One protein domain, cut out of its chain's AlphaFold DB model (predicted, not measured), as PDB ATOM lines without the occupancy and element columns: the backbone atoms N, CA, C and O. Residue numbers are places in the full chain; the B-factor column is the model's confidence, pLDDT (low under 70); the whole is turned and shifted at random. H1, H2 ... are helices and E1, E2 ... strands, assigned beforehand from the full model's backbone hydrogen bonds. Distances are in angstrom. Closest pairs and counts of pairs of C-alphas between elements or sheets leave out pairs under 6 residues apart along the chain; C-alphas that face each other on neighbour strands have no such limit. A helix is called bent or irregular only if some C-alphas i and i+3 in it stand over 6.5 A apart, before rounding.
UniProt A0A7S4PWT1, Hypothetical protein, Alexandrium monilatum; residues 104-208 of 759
ATOM      1  N   ALA A 104       1.674 -22.402   0.386       94.06
ATOM      2  CA  ALA A 104       0.954 -21.579  -0.582       94.06
ATOM      3  C   ALA A 104       1.308 -20.090  -0.449       94.06
ATOM      4  O   ALA A 104       1.507 -19.411  -1.457       94.06
ATOM      5  N   TRP A 105       1.416 -19.574   0.778       94.38
ATOM      6  CA  TRP A 105       1.889 -18.217   1.041       94.38
ATOM      7  C   TRP A 105       3.316 -18.010   0.521       94.38
ATOM      8  O   TRP A 105       3.544 -17.056  -0.218       94.38
ATOM      9  N   MET A 106       4.232 -18.942   0.789       93.19
ATOM     10  CA  MET A 106       5.628 -18.889   0.333       93.19
ATOM     11  C   MET A 106       5.709 -18.752  -1.193       93.19
ATOM     12  O   MET A 106       6.333 -17.828  -1.707       93.19
ATOM     13  N   LYS A 107       4.963 -19.587  -1.930       93.75
ATOM     14  CA  LYS A 107       4.877 -19.507  -3.398       93.75
ATOM     15  C   LYS A 107       4.311 -18.172  -3.890       93.75
ATOM     16  O   LYS A 107       4.773 -17.643  -4.898       93.75
ATOM     17  N   ARG A 108       3.284 -17.626  -3.224       91.56
ATOM     18  CA  ARG A 108       2.712 -16.308  -3.576       91.56
ATOM     19  C   ARG A 108       3.722 -15.188  -3.341       91.56
ATOM     20  O   ARG A 108       3.835 -14.288  -4.170       91.56
ATOM     21  N   PHE A 109       4.449 -15.268  -2.234       87.81
ATOM     22  CA  PHE A 109       5.464 -14.302  -1.849       87.81
ATOM     23  C   PHE A 109       6.651 -14.306  -2.827       87.81
ATOM     24  O   PHE A 109       7.068 -13.242  -3.278       87.81
ATOM     25  N   GLU A 110       7.124 -15.485  -3.243       89.94
ATOM     26  CA  GLU A 110       8.171 -15.645  -4.265       89.94
ATOM     27  C   GLU A 110       7.759 -15.054  -5.621       89.94
ATOM     28  O   GLU A 110       8.508 -14.278  -6.213       89.94
ATOM     29  N   ARG A 111       6.542 -15.361  -6.100       91.38
ATOM     30  CA  ARG A 111       6.043 -14.882  -7.405       91.38
ATOM     31  C   ARG A 111       5.966 -13.367  -7.513       91.38
ATOM     32  O   ARG A 111       6.110 -12.838  -8.609       91.38
ATOM     33  N   ARG A 112       5.699 -12.666  -6.409       86.25
ATOM     34  CA  ARG A 112       5.558 -11.206  -6.431       86.25
ATOM     35  C   ARG A 112       6.899 -10.491  -6.617       86.25
ATOM     36  O   ARG A 112       6.883  -9.300  -6.898       86.25
ATOM     37  N   GLY A 113       8.024 -11.204  -6.476       78.31
ATOM     38  CA  GLY A 113       9.355 -10.611  -6.454       78.31
ATOM     39  C   GLY A 113       9.474  -9.709  -5.235       78.31
ATOM     40  O   GLY A 113       9.118  -8.537  -5.286       78.31
ATOM     41  N   CYS A 114       9.901 -10.270  -4.104       64.88
ATOM     42  CA  CYS A 114      10.022  -9.507  -2.866       64.88
ATOM     43  C   CYS A 114      10.968  -8.314  -3.094       64.88
ATOM     44  O   CYS A 114      12.145  -8.545  -3.385       64.88
ATOM     45  N   PRO A 115      10.494  -7.058  -2.972       66.06
ATOM     46  CA  PRO A 115      11.389  -5.911  -2.987       66.06
ATOM     47  C   PRO A 115      12.449  -6.117  -1.902       66.06
ATOM     48  O   PRO A 115      12.101  -6.547  -0.799       66.06
ATOM     49  N   GLU A 116      13.718  -5.788  -2.160       68.75
ATOM     50  CA  GLU A 116      14.766  -5.828  -1.121       68.75
ATOM     51  C   GLU A 116      14.321  -5.086   0.161       68.75
ATOM     52  O   GLU A 116      14.631  -5.493   1.282       68.75
ATOM     53  N   ASP A 117      13.473  -4.067   0.001       58.53
ATOM     54  CA  ASP A 117      12.856  -3.270   1.062       58.53
ATOM     55  C   ASP A 117      11.827  -4.025   1.923       58.53
ATOM     56  O   ASP A 117      11.707  -3.762   3.125       58.53
ATOM     57  N   ALA A 118      11.098  -4.990   1.352       58.88
ATOM     58  CA  ALA A 118      10.146  -5.824   2.088       58.88
ATOM     59  C   ALA A 118      10.855  -6.849   2.990       58.88
ATOM     60  O   ALA A 118      10.254  -7.364   3.934       58.88
ATOM     61  N   GLN A 119      12.151  -7.097   2.772       61.03
ATOM     62  CA  GLN A 119      12.942  -7.957   3.651       61.03
ATOM     63  C   GLN A 119      13.303  -7.274   4.977       61.03
ATOM     64  O   GLN A 119      13.451  -7.964   5.984       61.03
ATOM     65  N   ARG A 120      13.409  -5.936   5.020       65.06
ATOM     66  CA  ARG A 120      14.007  -5.224   6.166       65.06
ATOM     67  C   ARG A 120      13.037  -4.790   7.260       65.06
ATOM     68  O   ARG A 120      13.491  -4.249   8.265       65.06
ATOM     69  N   GLY A 121      11.721  -4.961   7.102       74.00
ATOM     70  CA  GLY A 121      10.713  -4.633   8.128       74.00
ATOM     71  C   GLY A 121      10.559  -3.146   8.495       74.00
ATOM     72  O   GLY A 121       9.528  -2.738   9.030       74.00
ATOM     73  N   GLN A 122      11.569  -2.322   8.209       76.19
ATOM     74  CA  GLN A 122      11.669  -0.924   8.603       76.19
ATOM     75  C   GLN A 122      10.760  -0.028   7.757       76.19
ATOM     76  O   GLN A 122      10.020   0.784   8.316       76.19
ATOM     77  N   HIS A 123      10.722  -0.259   6.441       83.19
ATOM     78  CA  HIS A 123       9.832   0.462   5.529       83.19
ATOM     79  C   HIS A 123       8.352   0.250   5.845       83.19
ATOM     80  O   HIS A 123       7.553   1.158   5.647       83.19
ATOM     81  N   PHE A 124       7.980  -0.913   6.383       87.69
ATOM     82  CA  PHE A 124       6.605  -1.176   6.802       87.69
ATOM     83  C   PHE A 124       6.128  -0.187   7.865       87.69
ATOM     84  O   PHE A 124       5.071   0.423   7.713       87.69
ATOM     85  N   TRP A 125       6.931   0.027   8.912       88.25
ATOM     86  CA  TRP A 125       6.546   0.953   9.973       88.25
ATOM     87  C   TRP A 125       6.474   2.389   9.460       88.25
ATOM     88  O   TRP A 125       5.529   3.110   9.757       88.25
ATOM     89  N   GLU A 126       7.462   2.798   8.667       86.69
ATOM     90  CA  GLU A 126       7.532   4.150   8.106       86.69
ATOM     91  C   GLU A 126       6.375   4.427   7.139       86.69
ATOM     92  O   GLU A 126       5.822   5.520   7.152       86.69
ATOM     93  N   ARG A 127       5.945   3.424   6.366       84.00
ATOM     94  CA  ARG A 127       4.841   3.545   5.408       84.00
ATOM     95  C   ARG A 127       3.465   3.639   6.071       84.00
ATOM     96  O   ARG A 127       2.627   4.409   5.605       84.00
ATOM     97  N   PHE A 128       3.204   2.841   7.108       82.38
ATOM     98  CA  PHE A 128       1.865   2.738   7.711       82.38
ATOM     99  C   PHE A 128       1.690   3.576   8.976       82.38
ATOM    100  O   PHE A 128       0.597   4.080   9.232       82.38
ATOM    101  N   PHE A 129       2.759   3.757   9.749       83.56
ATOM    102  CA  PHE A 129       2.740   4.378  11.073       83.56
ATOM    103  C   PHE A 129       3.740   5.533  11.150       83.56
ATOM    104  O   PHE A 129       4.405   5.731  12.170       83.56
ATOM    105  N   GLU A 130       3.871   6.282  10.052       81.81
ATOM    106  CA  GLU A 130       4.769   7.428   9.950       81.81
ATOM    107  C   GLU A 130       4.604   8.353  11.167       81.81
ATOM    108  O   GLU A 130       3.490   8.733  11.533       81.81
ATOM    109  N   ASN A 131       5.720   8.707  11.809       81.56
ATOM    110  CA  ASN A 131       5.779   9.545  13.016       81.56
ATOM    111  C   ASN A 131       5.168   8.947  14.300       81.56
ATOM    112  O   ASN A 131       5.211   9.597  15.346       81.56
ATOM    113  N   LEU A 132       4.663   7.711  14.278       80.31
ATOM    114  CA  LEU A 132       4.163   7.037  15.474       80.31
ATOM    115  C   LEU A 132       5.249   6.167  16.109       80.31
ATOM    116  O   LEU A 132       5.888   5.337  15.461       80.31
ATOM    117  N   LEU A 133       5.436   6.321  17.420       88.31
ATOM    118  CA  LEU A 133       6.291   5.428  18.213       88.31
ATOM    119  C   LEU A 133       5.564   4.138  18.612       88.31
ATOM    120  O   LEU A 133       6.212   3.141  18.944       88.31
ATOM    121  N   LYS A 134       4.229   4.169  18.600       88.88
ATOM    122  CA  LYS A 134       3.344   3.052  18.921       88.88
ATOM    123  C   LYS A 134       2.091   3.112  18.060       88.88
ATOM    124  O   LYS A 134       1.621   4.202  17.752       88.88
ATOM    125  N   CYS A 135       1.523   1.959  17.750       85.69
ATOM    126  CA  CYS A 135       0.196   1.839  17.156       85.69
ATOM    127  C   CYS A 135      -0.645   0.835  17.950       85.69
ATOM    128  O   CYS A 135      -0.128   0.129  18.820       85.69
ATOM    129  N   SER A 136      -1.949   0.799  17.690       82.81
ATOM    130  CA  SER A 136      -2.812  -0.217  18.286       82.81
ATOM    131  C   SER A 136      -2.526  -1.591  17.660       82.81
ATOM    132  O   SER A 136      -2.161  -1.684  16.488       82.81
ATOM    133  N   TRP A 137      -2.684  -2.671  18.431       88.00
ATOM    134  CA  TRP A 137      -2.543  -4.039  17.912       88.00
ATOM    135  C   TRP A 137      -3.423  -4.311  16.673       88.00
ATOM    136  O   TRP A 137      -2.905  -4.870  15.708       88.00
ATOM    137  N   PRO A 138      -4.707  -3.902  16.637       81.06
ATOM    138  CA  PRO A 138      -5.550  -4.122  15.463       81.06
ATOM    139  C   PRO A 138      -5.033  -3.425  14.204       81.06
ATOM    140  O   PRO A 138      -5.098  -4.011  13.127       81.06
ATOM    141  N   ASP A 139      -4.525  -2.195  14.324       82.56
ATOM    142  CA  ASP A 139      -3.968  -1.467  13.175       82.56
ATOM    143  C   ASP A 139      -2.671  -2.127  12.691       82.56
ATOM    144  O   ASP A 139      -2.436  -2.248  11.490       82.56
ATOM    145  N   PHE A 140      -1.838  -2.594  13.629       90.62
ATOM    146  CA  PHE A 140      -0.625  -3.347  13.320       90.62
ATOM    147  C   PHE A 140      -0.931  -4.650  12.576       90.62
ATOM    148  O   PHE A 140      -0.314  -4.913  11.545       90.62
ATOM    149  N   ALA A 141      -1.870  -5.450  13.087       90.19
ATOM    150  CA  ALA A 141      -2.249  -6.734  12.505       90.19
ATOM    151  C   ALA A 141      -2.785  -6.570  11.077       90.19
ATOM    152  O   ALA A 141      -2.320  -7.262  10.177       90.19
ATOM    153  N   GLU A 142      -3.684  -5.608  10.848       84.12
ATOM    154  CA  GLU A 142      -4.216  -5.333   9.509       84.12
ATOM    155  C   GLU A 142      -3.124  -4.892   8.537       84.12
ATOM    156  O   GLU A 142      -3.038  -5.414   7.428       84.12
ATOM    157  N   ALA A 143      -2.269  -3.952   8.949       87.88
ATOM    158  CA  ALA A 143      -1.170  -3.510   8.104       87.88
ATOM    159  C   ALA A 143      -0.225  -4.680   7.785       87.88
ATOM    160  O   ALA A 143       0.245  -4.800   6.656       87.88
ATOM    161  N   PHE A 144       0.058  -5.545   8.762       92.12
ATOM    162  CA  PHE A 144       0.914  -6.715   8.578       92.12
ATOM    163  C   PHE A 144       0.306  -7.711   7.578       92.12
ATOM    164  O   PHE A 144       1.005  -8.178   6.675       92.12
ATOM    165  N   GLU A 145      -0.991  -7.998   7.697       90.75
ATOM    166  CA  GLU A 145      -1.722  -8.861   6.767       90.75
ATOM    167  C   GLU A 145      -1.747  -8.288   5.345       90.75
ATOM    168  O   GLU A 145      -1.434  -8.996   4.386       90.75
ATOM    169  N   ASP A 146      -2.049  -6.995   5.206       86.56
ATOM    170  CA  ASP A 146      -2.116  -6.296   3.920       86.56
ATOM    171  C   ASP A 146      -0.746  -6.208   3.234       86.56
ATOM    172  O   ASP A 146      -0.624  -6.428   2.029       86.56
ATOM    173  N   PHE A 147       0.308  -5.921   4.000       87.94
ATOM    174  CA  PHE A 147       1.629  -5.664   3.437       87.94
ATOM    175  C   PHE A 147       2.443  -6.940   3.188       87.94
ATOM    176  O   PHE A 147       3.099  -7.041   2.150       87.94
ATOM    177  N   TYR A 148       2.412  -7.917   4.103       90.69
ATOM    178  CA  TYR A 148       3.273  -9.108   4.034       90.69
ATOM    179  C   TYR A 148       2.539 -10.404   3.701       90.69
ATOM    180  O   TYR A 148       3.085 -11.255   2.994       90.69
ATOM    181  N   ILE A 149       1.325 -10.589   4.219       92.12
ATOM    182  CA  ILE A 149       0.601 -11.862   4.074       92.12
ATOM    183  C   ILE A 149      -0.221 -11.899   2.786       92.12
ATOM    184  O   ILE A 149      -0.363 -12.962   2.176       92.12
ATOM    185  N   LEU A 150      -0.692 -10.739   2.322       88.75
ATOM    186  CA  LEU A 150      -1.543 -10.591   1.136       88.75
ATOM    187  C   LEU A 150      -2.828 -11.413   1.284       88.75
ATOM    188  O   LEU A 150      -3.228 -12.174   0.399       88.75
ATOM    189  N   GLY A 151      -3.415 -11.316   2.472       88.44
ATOM    190  CA  GLY A 151      -4.562 -12.095   2.907       88.44
ATOM    191  C   GLY A 151      -4.578 -12.268   4.427       88.44
ATOM    192  O   GLY A 151      -3.672 -11.785   5.109       88.44
ATOM    193  N   PRO A 152      -5.598 -12.957   4.957       90.56
ATOM    194  CA  PRO A 152      -5.699 -13.224   6.384       90.56
ATOM    195  C   PRO A 152      -4.592 -14.184   6.847       90.56
ATOM    196  O   PRO A 152      -4.254 -15.155   6.157       90.56
ATOM    197  N   LEU A 153      -4.038 -13.919   8.029       94.25
ATOM    198  CA  LEU A 153      -3.099 -14.799   8.722       94.25
ATOM    199  C   LEU A 153      -3.889 -15.810   9.581       94.25
ATOM    200  O   LEU A 153      -4.835 -15.398  10.256       94.25
ATOM    201  N   PRO A 154      -3.523 -17.110   9.607       96.56
ATOM    202  CA  PRO A 154      -4.124 -18.080  10.516       96.56
ATOM    203  C   PRO A 154      -4.112 -17.579  11.956       96.56
ATOM    204  O   PRO A 154      -3.130 -16.992  12.423       96.56
ATOM    205  N   VAL A 155      -5.208 -17.825  12.667       93.50
ATOM    206  CA  VAL A 155      -5.477 -17.225  13.979       93.50
ATOM    207  C   VAL A 155      -4.387 -17.574  14.989       93.50
ATOM    208  O   VAL A 155      -3.970 -16.720  15.771       93.50
ATOM    209  N   ASP A 156      -3.874 -18.802  14.948       96.00
ATOM    210  CA  ASP A 156      -2.827 -19.255  15.868       96.00
ATOM    211  C   ASP A 156      -1.486 -18.569  15.622       96.00
ATOM    212  O   ASP A 156      -0.773 -18.234  16.572       96.00
ATOM    213  N   MET A 157      -1.167 -18.306  14.352       97.19
ATOM    214  CA  MET A 157       0.028 -17.560  13.963       97.19
ATOM    215  C   MET A 157      -0.108 -16.085  14.336       97.19
ATOM    216  O   MET A 157       0.847 -15.486  14.828       97.19
ATOM    217  N   LEU A 158      -1.300 -15.508  14.166       94.44
ATOM    218  CA  LEU A 158      -1.600 -14.144  14.594       94.44
ATOM    219  C   LEU A 158      -1.489 -13.999  16.121       94.44
ATOM    220  O   LEU A 158      -0.922 -13.020  16.612       94.44
ATOM    221  N   ALA A 159      -1.963 -14.993  16.876       92.88
ATOM    222  CA  ALA A 159      -1.798 -15.054  18.324       92.88
ATOM    223  C   ALA A 159      -0.317 -15.155  18.732       92.88
ATOM    224  O   ALA A 159       0.100 -14.430  19.636       92.88
ATOM    225  N   GLN A 160       0.498 -15.975  18.048       96.12
ATOM    226  CA  GLN A 160       1.947 -16.021  18.307       96.12
ATOM    227  C   GLN A 160       2.613 -14.685  17.996       96.12
ATOM    228  O   GLN A 160       3.363 -14.168  18.821       96.12
ATOM    229  N   LEU A 161       2.299 -14.077  16.849       96.94
ATOM    230  CA  LEU A 161       2.842 -12.770  16.483       96.94
ATOM    231  C   LEU A 161       2.554 -11.744  17.580       96.94
ATOM    232  O   LEU A 161       3.460 -11.014  17.988       96.94
ATOM    233  N   ARG A 162       1.324 -11.737  18.114       95.38
ATOM    234  CA  ARG A 162       0.928 -10.853  19.214       95.38
ATOM    235  C   ARG A 162       1.789 -11.043  20.458       95.38
ATOM    236  O   ARG A 162       2.211 -10.046  21.035       95.38
ATOM    237  N   LEU A 163       2.068 -12.283  20.861       95.44
ATOM    238  CA  LEU A 163       2.913 -12.568  22.028       95.44
ATOM    239  C   LEU A 163       4.325 -11.987  21.874       95.44
ATOM    240  O   LEU A 163       4.907 -11.529  22.856       95.44
ATOM    241  N   HIS A 164       4.848 -11.942  20.647       97.00
ATOM    242  CA  HIS A 164       6.173 -11.386  20.362       97.00
ATOM    243  C   HIS A 164       6.186  -9.852  20.276       97.00
ATOM    244  O   HIS A 164       7.152  -9.230  20.719       97.00
ATOM    245  N   VAL A 165       5.135  -9.218  19.740       96.38
ATOM    246  CA  VAL A 165       5.107  -7.749  19.547       96.38
ATOM    247  C   VAL A 165       4.411  -6.966  20.666       96.38
ATOM    248  O   VAL A 165       4.680  -5.777  20.841       96.38
ATOM    249  N   ASP A 166       3.544  -7.616  21.440       94.06
ATOM    250  CA  ASP A 166       2.822  -7.063  22.592       94.06
ATOM    251  C   ASP A 166       2.768  -8.093  23.744       94.06
ATOM    252  O   ASP A 166       1.692  -8.541  24.152       94.06
ATOM    253  N   PRO A 167       3.922  -8.463  24.335       91.69
ATOM    254  CA  PRO A 167       3.996  -9.506  25.367       91.69
ATOM    255  C   PRO A 167       3.222  -9.155  26.644       91.69
ATOM    256  O   PRO A 167       2.890 -10.021  27.447       91.69
ATOM    257  N   LYS A 168       2.937  -7.866  26.858       88.75
ATOM    258  CA  LYS A 168       2.184  -7.376  28.019       88.75
ATOM    259  C   LYS A 168       0.678  -7.331  27.769       88.75
ATOM    260  O   LYS A 168      -0.039  -6.874  28.655       88.75
ATOM    261  N   SER A 169       0.214  -7.748  26.586       83.00
ATOM    262  CA  SER A 169      -1.184  -7.627  26.157       83.00
ATOM    263  C   SER A 169      -1.734  -6.214  26.383       83.00
ATOM    264  O   SER A 169      -2.861  -6.016  26.825       83.00
ATOM    265  N   SER A 170      -0.905  -5.206  26.112       81.75
ATOM    266  CA  SER A 170      -1.237  -3.795  26.286       81.75
ATOM    267  C   SER A 170      -2.140  -3.241  25.182       81.75
ATOM    268  O   SER A 170      -2.561  -2.089  25.273       81.75
ATOM    269  N   HIS A 171      -2.431  -4.053  24.157       83.19
ATOM    270  CA  HIS A 171      -3.127  -3.681  22.924       83.19
ATOM    271  C   HIS A 171      -2.387  -2.607  22.113       83.19
ATOM    272  O   HIS A 171      -2.970  -1.975  21.232       83.19
ATOM    273  N   GLN A 172      -1.093  -2.422  22.379       88.12
ATOM    274  CA  GLN A 172      -0.229  -1.481  21.681       88.12
ATOM    275  C   GLN A 172       1.051  -2.180  21.233       88.12
ATOM    276  O   GLN A 172       1.688  -2.886  22.013       88.12
ATOM    277  N   VAL A 173       1.462  -1.921  19.997       92.69
ATOM    278  CA  VAL A 173       2.741  -2.373  19.448       92.69
ATOM    279  C   VAL A 173       3.677  -1.179  19.389       92.69
ATOM    280  O   VAL A 173       3.314  -0.127  18.868       92.69
ATOM    281  N   ALA A 174       4.879  -1.313  19.948       94.81
ATOM    282  CA  ALA A 174       5.899  -0.272  19.886       94.81
ATOM    283  C   ALA A 174       6.848  -0.495  18.703       94.81
ATOM    284  O   ALA A 174       7.253  -1.629  18.431       94.81
ATOM    285  N   ARG A 175       7.285   0.600  18.065       94.38
ATOM    286  CA  ARG A 175       8.238   0.575  16.943       94.38
ATOM    287  C   ARG A 175       9.509  -0.200  17.287       94.38
ATOM    288  O   ARG A 175       9.974  -1.004  16.488       94.38
ATOM    289  N   SER A 176      10.055   0.026  18.481       94.81
ATOM    290  CA  SER A 176      11.280  -0.634  18.939       94.81
ATOM    291  C   SER A 176      11.106  -2.142  19.127       94.81
ATOM    292  O   SER A 176      12.010  -2.902  18.792       94.81
ATOM    293  N   THR A 177       9.946  -2.587  19.621       96.19
ATOM    294  CA  THR A 177       9.633  -4.015  19.768       96.19
ATOM    295  C   THR A 177       9.547  -4.689  18.401       96.19
ATOM    296  O   THR A 177      10.171  -5.728  18.199       96.19
ATOM    297  N   TRP A 178       8.869  -4.056  17.437       95.50
ATOM    298  CA  TRP A 178       8.829  -4.534  16.053       95.50
ATOM    299  C   TRP A 178      10.223  -4.598  15.413       95.50
ATOM    300  O   TRP A 178      10.605  -5.627  14.861       95.50
ATOM    301  N   GLN A 179      11.017  -3.531  15.531       93.75
ATOM    302  CA  GLN A 179      12.376  -3.483  14.982       93.75
ATOM    303  C   GLN A 179      13.281  -4.562  15.581       93.75
ATOM    304  O   GLN A 179      14.020  -5.211  14.846       93.75
ATOM    305  N   SER A 180      13.197  -4.794  16.893       95.19
ATOM    306  CA  SER A 180      13.954  -5.854  17.561       95.19
ATOM    307  C   SER A 180      13.545  -7.245  17.071       95.19
ATOM    308  O   SER A 180      14.417  -8.085  16.847       95.19
ATOM    309  N   LEU A 181      12.245  -7.480  16.857       95.94
ATOM    310  CA  LEU A 181      11.747  -8.743  16.316       95.94
ATOM    311  C   LEU A 181      12.281  -8.983  14.898       95.94
ATOM    312  O   LEU A 181      12.808 -10.053  14.609       95.94
ATOM    313  N   ILE A 182      12.230  -7.974  14.029       94.44
ATOM    314  CA  ILE A 182      12.771  -8.091  12.672       94.44
ATOM    315  C   ILE A 182      14.280  -8.289  12.673       94.44
ATOM    316  O   ILE A 182      14.769  -9.167  11.970       94.44
ATOM    317  N   GLN A 183      15.020  -7.554  13.501       93.38
ATOM    318  CA  GLN A 183      16.464  -7.737  13.628       93.38
ATOM    319  C   GLN A 183      16.822  -9.165  14.064       93.38
ATOM    320  O   GLN A 183      17.798  -9.726  13.574       93.38
ATOM    321  N   LYS A 184      16.025  -9.765  14.956       95.88
ATOM    322  CA  LYS A 184      16.227 -11.135  15.438       95.88
ATOM    323  C   LYS A 184      16.041 -12.183  14.336       95.88
ATOM    324  O   LYS A 184      16.803 -13.143  14.294       95.88
ATOM    325  N   HIS A 185      15.038 -12.027  13.471       94.69
ATOM    326  CA  HIS A 185      14.713 -13.021  12.436       94.69
ATOM    327  C   HIS A 185      15.346 -12.711  11.066       94.69
ATOM    328  O   HIS A 185      15.407 -13.578  10.193       94.69
ATOM    329  N   GLY A 186      15.859 -11.495  10.874       91.56
ATOM    330  CA  GLY A 186      16.532 -11.024   9.664       91.56
ATOM    331  C   GLY A 186      15.572 -10.673   8.530       91.56
ATOM    332  O   GLY A 186      15.681  -9.597   7.952       91.56
ATOM    333  N   THR A 187      14.615 -11.553   8.233       90.94
ATOM    334  CA  THR A 187      13.615 -11.368   7.175       90.94
ATOM    335  C   THR A 187      12.209 -11.692   7.674       90.94
ATOM    336  O   THR A 187      12.017 -12.470   8.611       90.94
ATOM    337  N   ILE A 188      11.201 -11.128   7.006       91.69
ATOM    338  CA  ILE A 188       9.788 -11.454   7.260       91.69
ATOM    339  C   ILE A 188       9.495 -12.922   6.960       91.69
ATOM    340  O   ILE A 188       8.731 -13.556   7.677       91.69
ATOM    341  N   TRP A 189      10.158 -13.474   5.948       91.88
ATOM    342  CA  TRP A 189      10.104 -14.892   5.622       91.88
ATOM    343  C   TRP A 189      10.475 -15.775   6.809       91.88
ATOM    344  O   TRP A 189       9.701 -16.635   7.226       91.88
ATOM    345  N   ASN A 190      11.630 -15.499   7.414       93.69
ATOM    346  CA  ASN A 190      12.098 -16.225   8.585       93.69
ATOM    347  C   ASN A 190      11.183 -16.011   9.794       93.69
ATOM    348  O   ASN A 190      11.009 -16.933  10.583       93.69
ATOM    349  N   LEU A 191      10.593 -14.819   9.944       95.38
ATOM    350  CA  LEU A 191       9.621 -14.554  11.002       95.38
ATOM    351  C   LEU A 191       8.351 -15.396  10.817       95.38
ATOM    352  O   LEU A 191       7.947 -16.076  11.750       95.38
ATOM    353  N   VAL A 192       7.733 -15.392   9.634       96.00
ATOM    354  CA  VAL A 192       6.506 -16.165   9.373       96.00
ATOM    355  C   VAL A 192       6.770 -17.668   9.478       96.00
ATOM    356  O   VAL A 192       5.986 -18.371  10.113       96.00
ATOM    357  N   GLY A 193       7.901 -18.150   8.950       96.62
ATOM    358  CA  GLY A 193       8.323 -19.542   9.106       96.62
ATOM    359  C   GLY A 193       8.566 -19.928  10.568       96.62
ATOM    360  O   GLY A 193       8.155 -21.005  10.995       96.62
ATOM    361  N   PHE A 194       9.162 -19.033  11.361       97.62
ATOM    362  CA  PHE A 194       9.321 -19.217  12.805       97.62
ATOM    363  C   PHE A 194       7.968 -19.292  13.527       97.62
ATOM    364  O   PHE A 194       7.757 -20.218  14.303       97.62
ATOM    365  N   LEU A 195       7.036 -18.377  13.236       97.56
ATOM    366  CA  LEU A 195       5.690 -18.389  13.822       97.56
ATOM    367  C   LEU A 195       4.935 -19.679  13.470       97.56
ATOM    368  O   LEU A 195       4.292 -20.267  14.335       97.56
ATOM    369  N   ALA A 196       5.032 -20.140  12.218       97.38
ATOM    370  CA  ALA A 196       4.426 -21.395  11.785       97.38
ATOM    371  C   ALA A 196       5.029 -22.595  12.531       97.38
ATOM    372  O   ALA A 196       4.289 -23.437  13.029       97.38
ATOM    373  N   ALA A 197       6.358 -22.655  12.659       97.62
ATOM    374  CA  ALA A 197       7.042 -23.719  13.392       97.62
ATOM    375  C   ALA A 197       6.672 -23.737  14.885       97.62
ATOM    376  O   ALA A 197       6.459 -24.809  15.446       97.62
ATOM    377  N   GLU A 198       6.548 -22.569  15.520       97.44
ATOM    378  CA  GLU A 198       6.129 -22.448  16.920       97.44
ATOM    379  C   GLU A 198       4.697 -22.971  17.119       97.44
ATOM    380  O   GLU A 198       4.459 -23.771  18.023       97.44
ATOM    381  N   VAL A 199       3.758 -22.621  16.232       96.88
ATOM    382  CA  VAL A 199       2.391 -23.176  16.258       96.88
ATOM    383  C   VAL A 199       2.395 -24.690  16.037       96.88
ATOM    384  O   VAL A 199       1.721 -25.412  16.768       96.88
ATOM    385  N   LEU A 200       3.163 -25.180  15.061       97.00
ATOM    386  CA  LEU A 200       3.246 -26.606  14.730       97.00
ATOM    387  C   LEU A 200       3.889 -27.447  15.843       97.00
ATOM    388  O   LEU A 200       3.602 -28.636  15.942       97.00
ATOM    389  N   SER A 201       4.735 -26.849  16.685       96.94
ATOM    390  CA  SER A 201       5.380 -27.550  17.802       96.94
ATOM    391  C   SER A 201       4.427 -27.909  18.949       96.94
ATOM    392  O   SER A 201       4.736 -28.798  19.737       96.94
ATOM    393  N   ASP A 202       3.276 -27.238  19.033       95.88
ATOM    394  CA  ASP A 202       2.280 -27.433  20.087       95.88
ATOM    395  C   ASP A 202       0.868 -27.168  19.543       95.88
ATOM    396  O   ASP A 202       0.161 -26.268  19.989       95.88
ATOM    397  N   VAL A 203       0.454 -27.931  18.527       96.12
ATOM    398  CA  VAL A 203      -0.875 -27.783  17.902       96.12
ATOM    399  C   VAL A 203      -1.998 -28.109  18.889       96.12
ATOM    400  O   VAL A 203      -3.047 -27.461  18.886       96.12
ATOM    401  N   GLN A 204      -1.776 -29.087  19.766       94.06
ATOM    402  CA  GLN A 204      -2.789 -29.589  20.690       94.06
ATOM    403  C   GLN A 204      -3.315 -28.486  21.627       94.06
ATOM    404  O   GLN A 204      -4.534 -28.341  21.778       94.06
ATOM    405  N   SER A 205      -2.432 -27.648  22.189       93.44
ATOM    406  CA  SER A 205      -2.826 -26.519  23.054       93.44
ATOM    407  C   SER A 205      -3.532 -25.380  22.301       93.44
ATOM    408  O   SER A 205      -4.175 -24.508  22.898       93.44
ATOM    409  N   ARG A 206      -3.436 -25.375  20.966       93.88
ATOM    410  CA  ARG A 206      -4.089 -24.400  20.083       93.88
ATOM    411  C   ARG A 206      -5.467 -24.850  19.624       93.88
ATOM    412  O   ARG A 206      -6.243 -24.020  19.162       93.88
ATOM    413  N   ILE A 207      -5.814 -26.128  19.745       93.94
ATOM    414  CA  ILE A 207      -7.144 -26.629  19.369       93.94
ATOM    415  C   ILE A 207      -8.125 -26.418  20.519       93.94
ATOM    416  O   ILE A 207      -9.136 -25.733  20.356       93.94
ATOM    417  N   TYR A 208      -7.808 -26.953  21.696       93.81
ATOM    418  CA  TYR A 208      -8.646 -26.830  22.886       93.81
ATOM    419  C   TYR A 208      -7.977 -25.971  23.952       93.81
ATOM    420  O   TYR A 208      -6.760 -25.975  24.114       93.81
TER     421      TYR A 208
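What this domain is: This is residues 104 to 208 of the 759 residues of the protein "Hypothetical protein" of Alexandrium monilatum (UniProt A0A7S4PWT1). A compact cluster of short helices set mostly at steep angles to one another, with H4, H5, H6 and H7 making the body and a tiny two-strand ribbon, E1 and E2, at one edge where H4 and H6 begin. H1, H2 and H3 pass round one side of this body, and H8 lies at the far end beyond H7. The printed part has 105 residues with eight named helices and two named strands, in the order H1 H2 H3 E1 H4 H5 E2 H6 H7 H8; the sheet, E1 - E2, is antiparallel and the class is mostly helix. The radius of gyration of the C-alphas is 13.5 A, and the spans are 40 by 36 by 23 A.

Where its parts are: H1, residues 104 to 111, begins at C-alpha 104 at (0.954, -21.579, -0.582) and is 10.8 A long. H2 is residues 116 to 119, H3 residues 122 to 128, and E1 residues 134 to 136. H4, residues 137 to 149, is 16.2 A long and begins at (-2.543, -4.039, 17.912); it is neither bent nor irregular, but only just: C-alphas 146 and 149 are 6.2 A apart. H5, residues 155 to 165, is 15.3 A long, E2 is residues 172 to 174, and H6, residues 175 to 185, is 15.7 A long. H7, residues 188 to 201, is 19.7 A long, and H8, residues 204 to 207, ends at (-7.144, -26.629, 19.369).

How they stand to each other: H7 is the hub, touching three helices. Its residues 195 to 199 touch H5, closest C-alphas Met 157 and Leu 195 at 5.7 A, opposite ways at a steep tilt of 64 degrees. H6 and H7 only just touch, with 3 pairs of C-alphas within 8 A, and only at the corner by their link, closest C-alphas His 185 and Leu 191 at 5.5 A. H2 and residues 188 to 189 of H7 only just touch, also with 3 pairs; the closest C-alphas are Gln 119 and Ile 188, 5.9 A. H5 touches H6 at C-alphas Val 165 and Thr 177, 5.9 A, the closest. H4 is close to but not clearly touching H5, closest C-alphas Ala 141 and Leu 158 at 7.7 A, and likewise H3, Phe 128 and Ala 143 at 7.0 A. H1 is close but not clearly touching H4, closest C-alphas Trp 105 and Ile 149 at 7.2 A; H8 is so to H5, Asp 156 and Arg 206 at 6.8 A. E1 and E2 are antiparallel, with N 135 and O 173 within hydrogen-bond range at 3.0 A. Every O i to N i+4 pair is within hydrogen-bond range in H1, H3, H4, H5, H6 and H7; H2 and H8 are too short for such a pair.

The domain as a whole: The two C-alphas farthest apart, Asn 131 and Gln 204, are 40.8 A apart. The printed part has no cut and no long link. The mean pLDDT of the printed part is 89.2, and residues 114 to 120 are under 70.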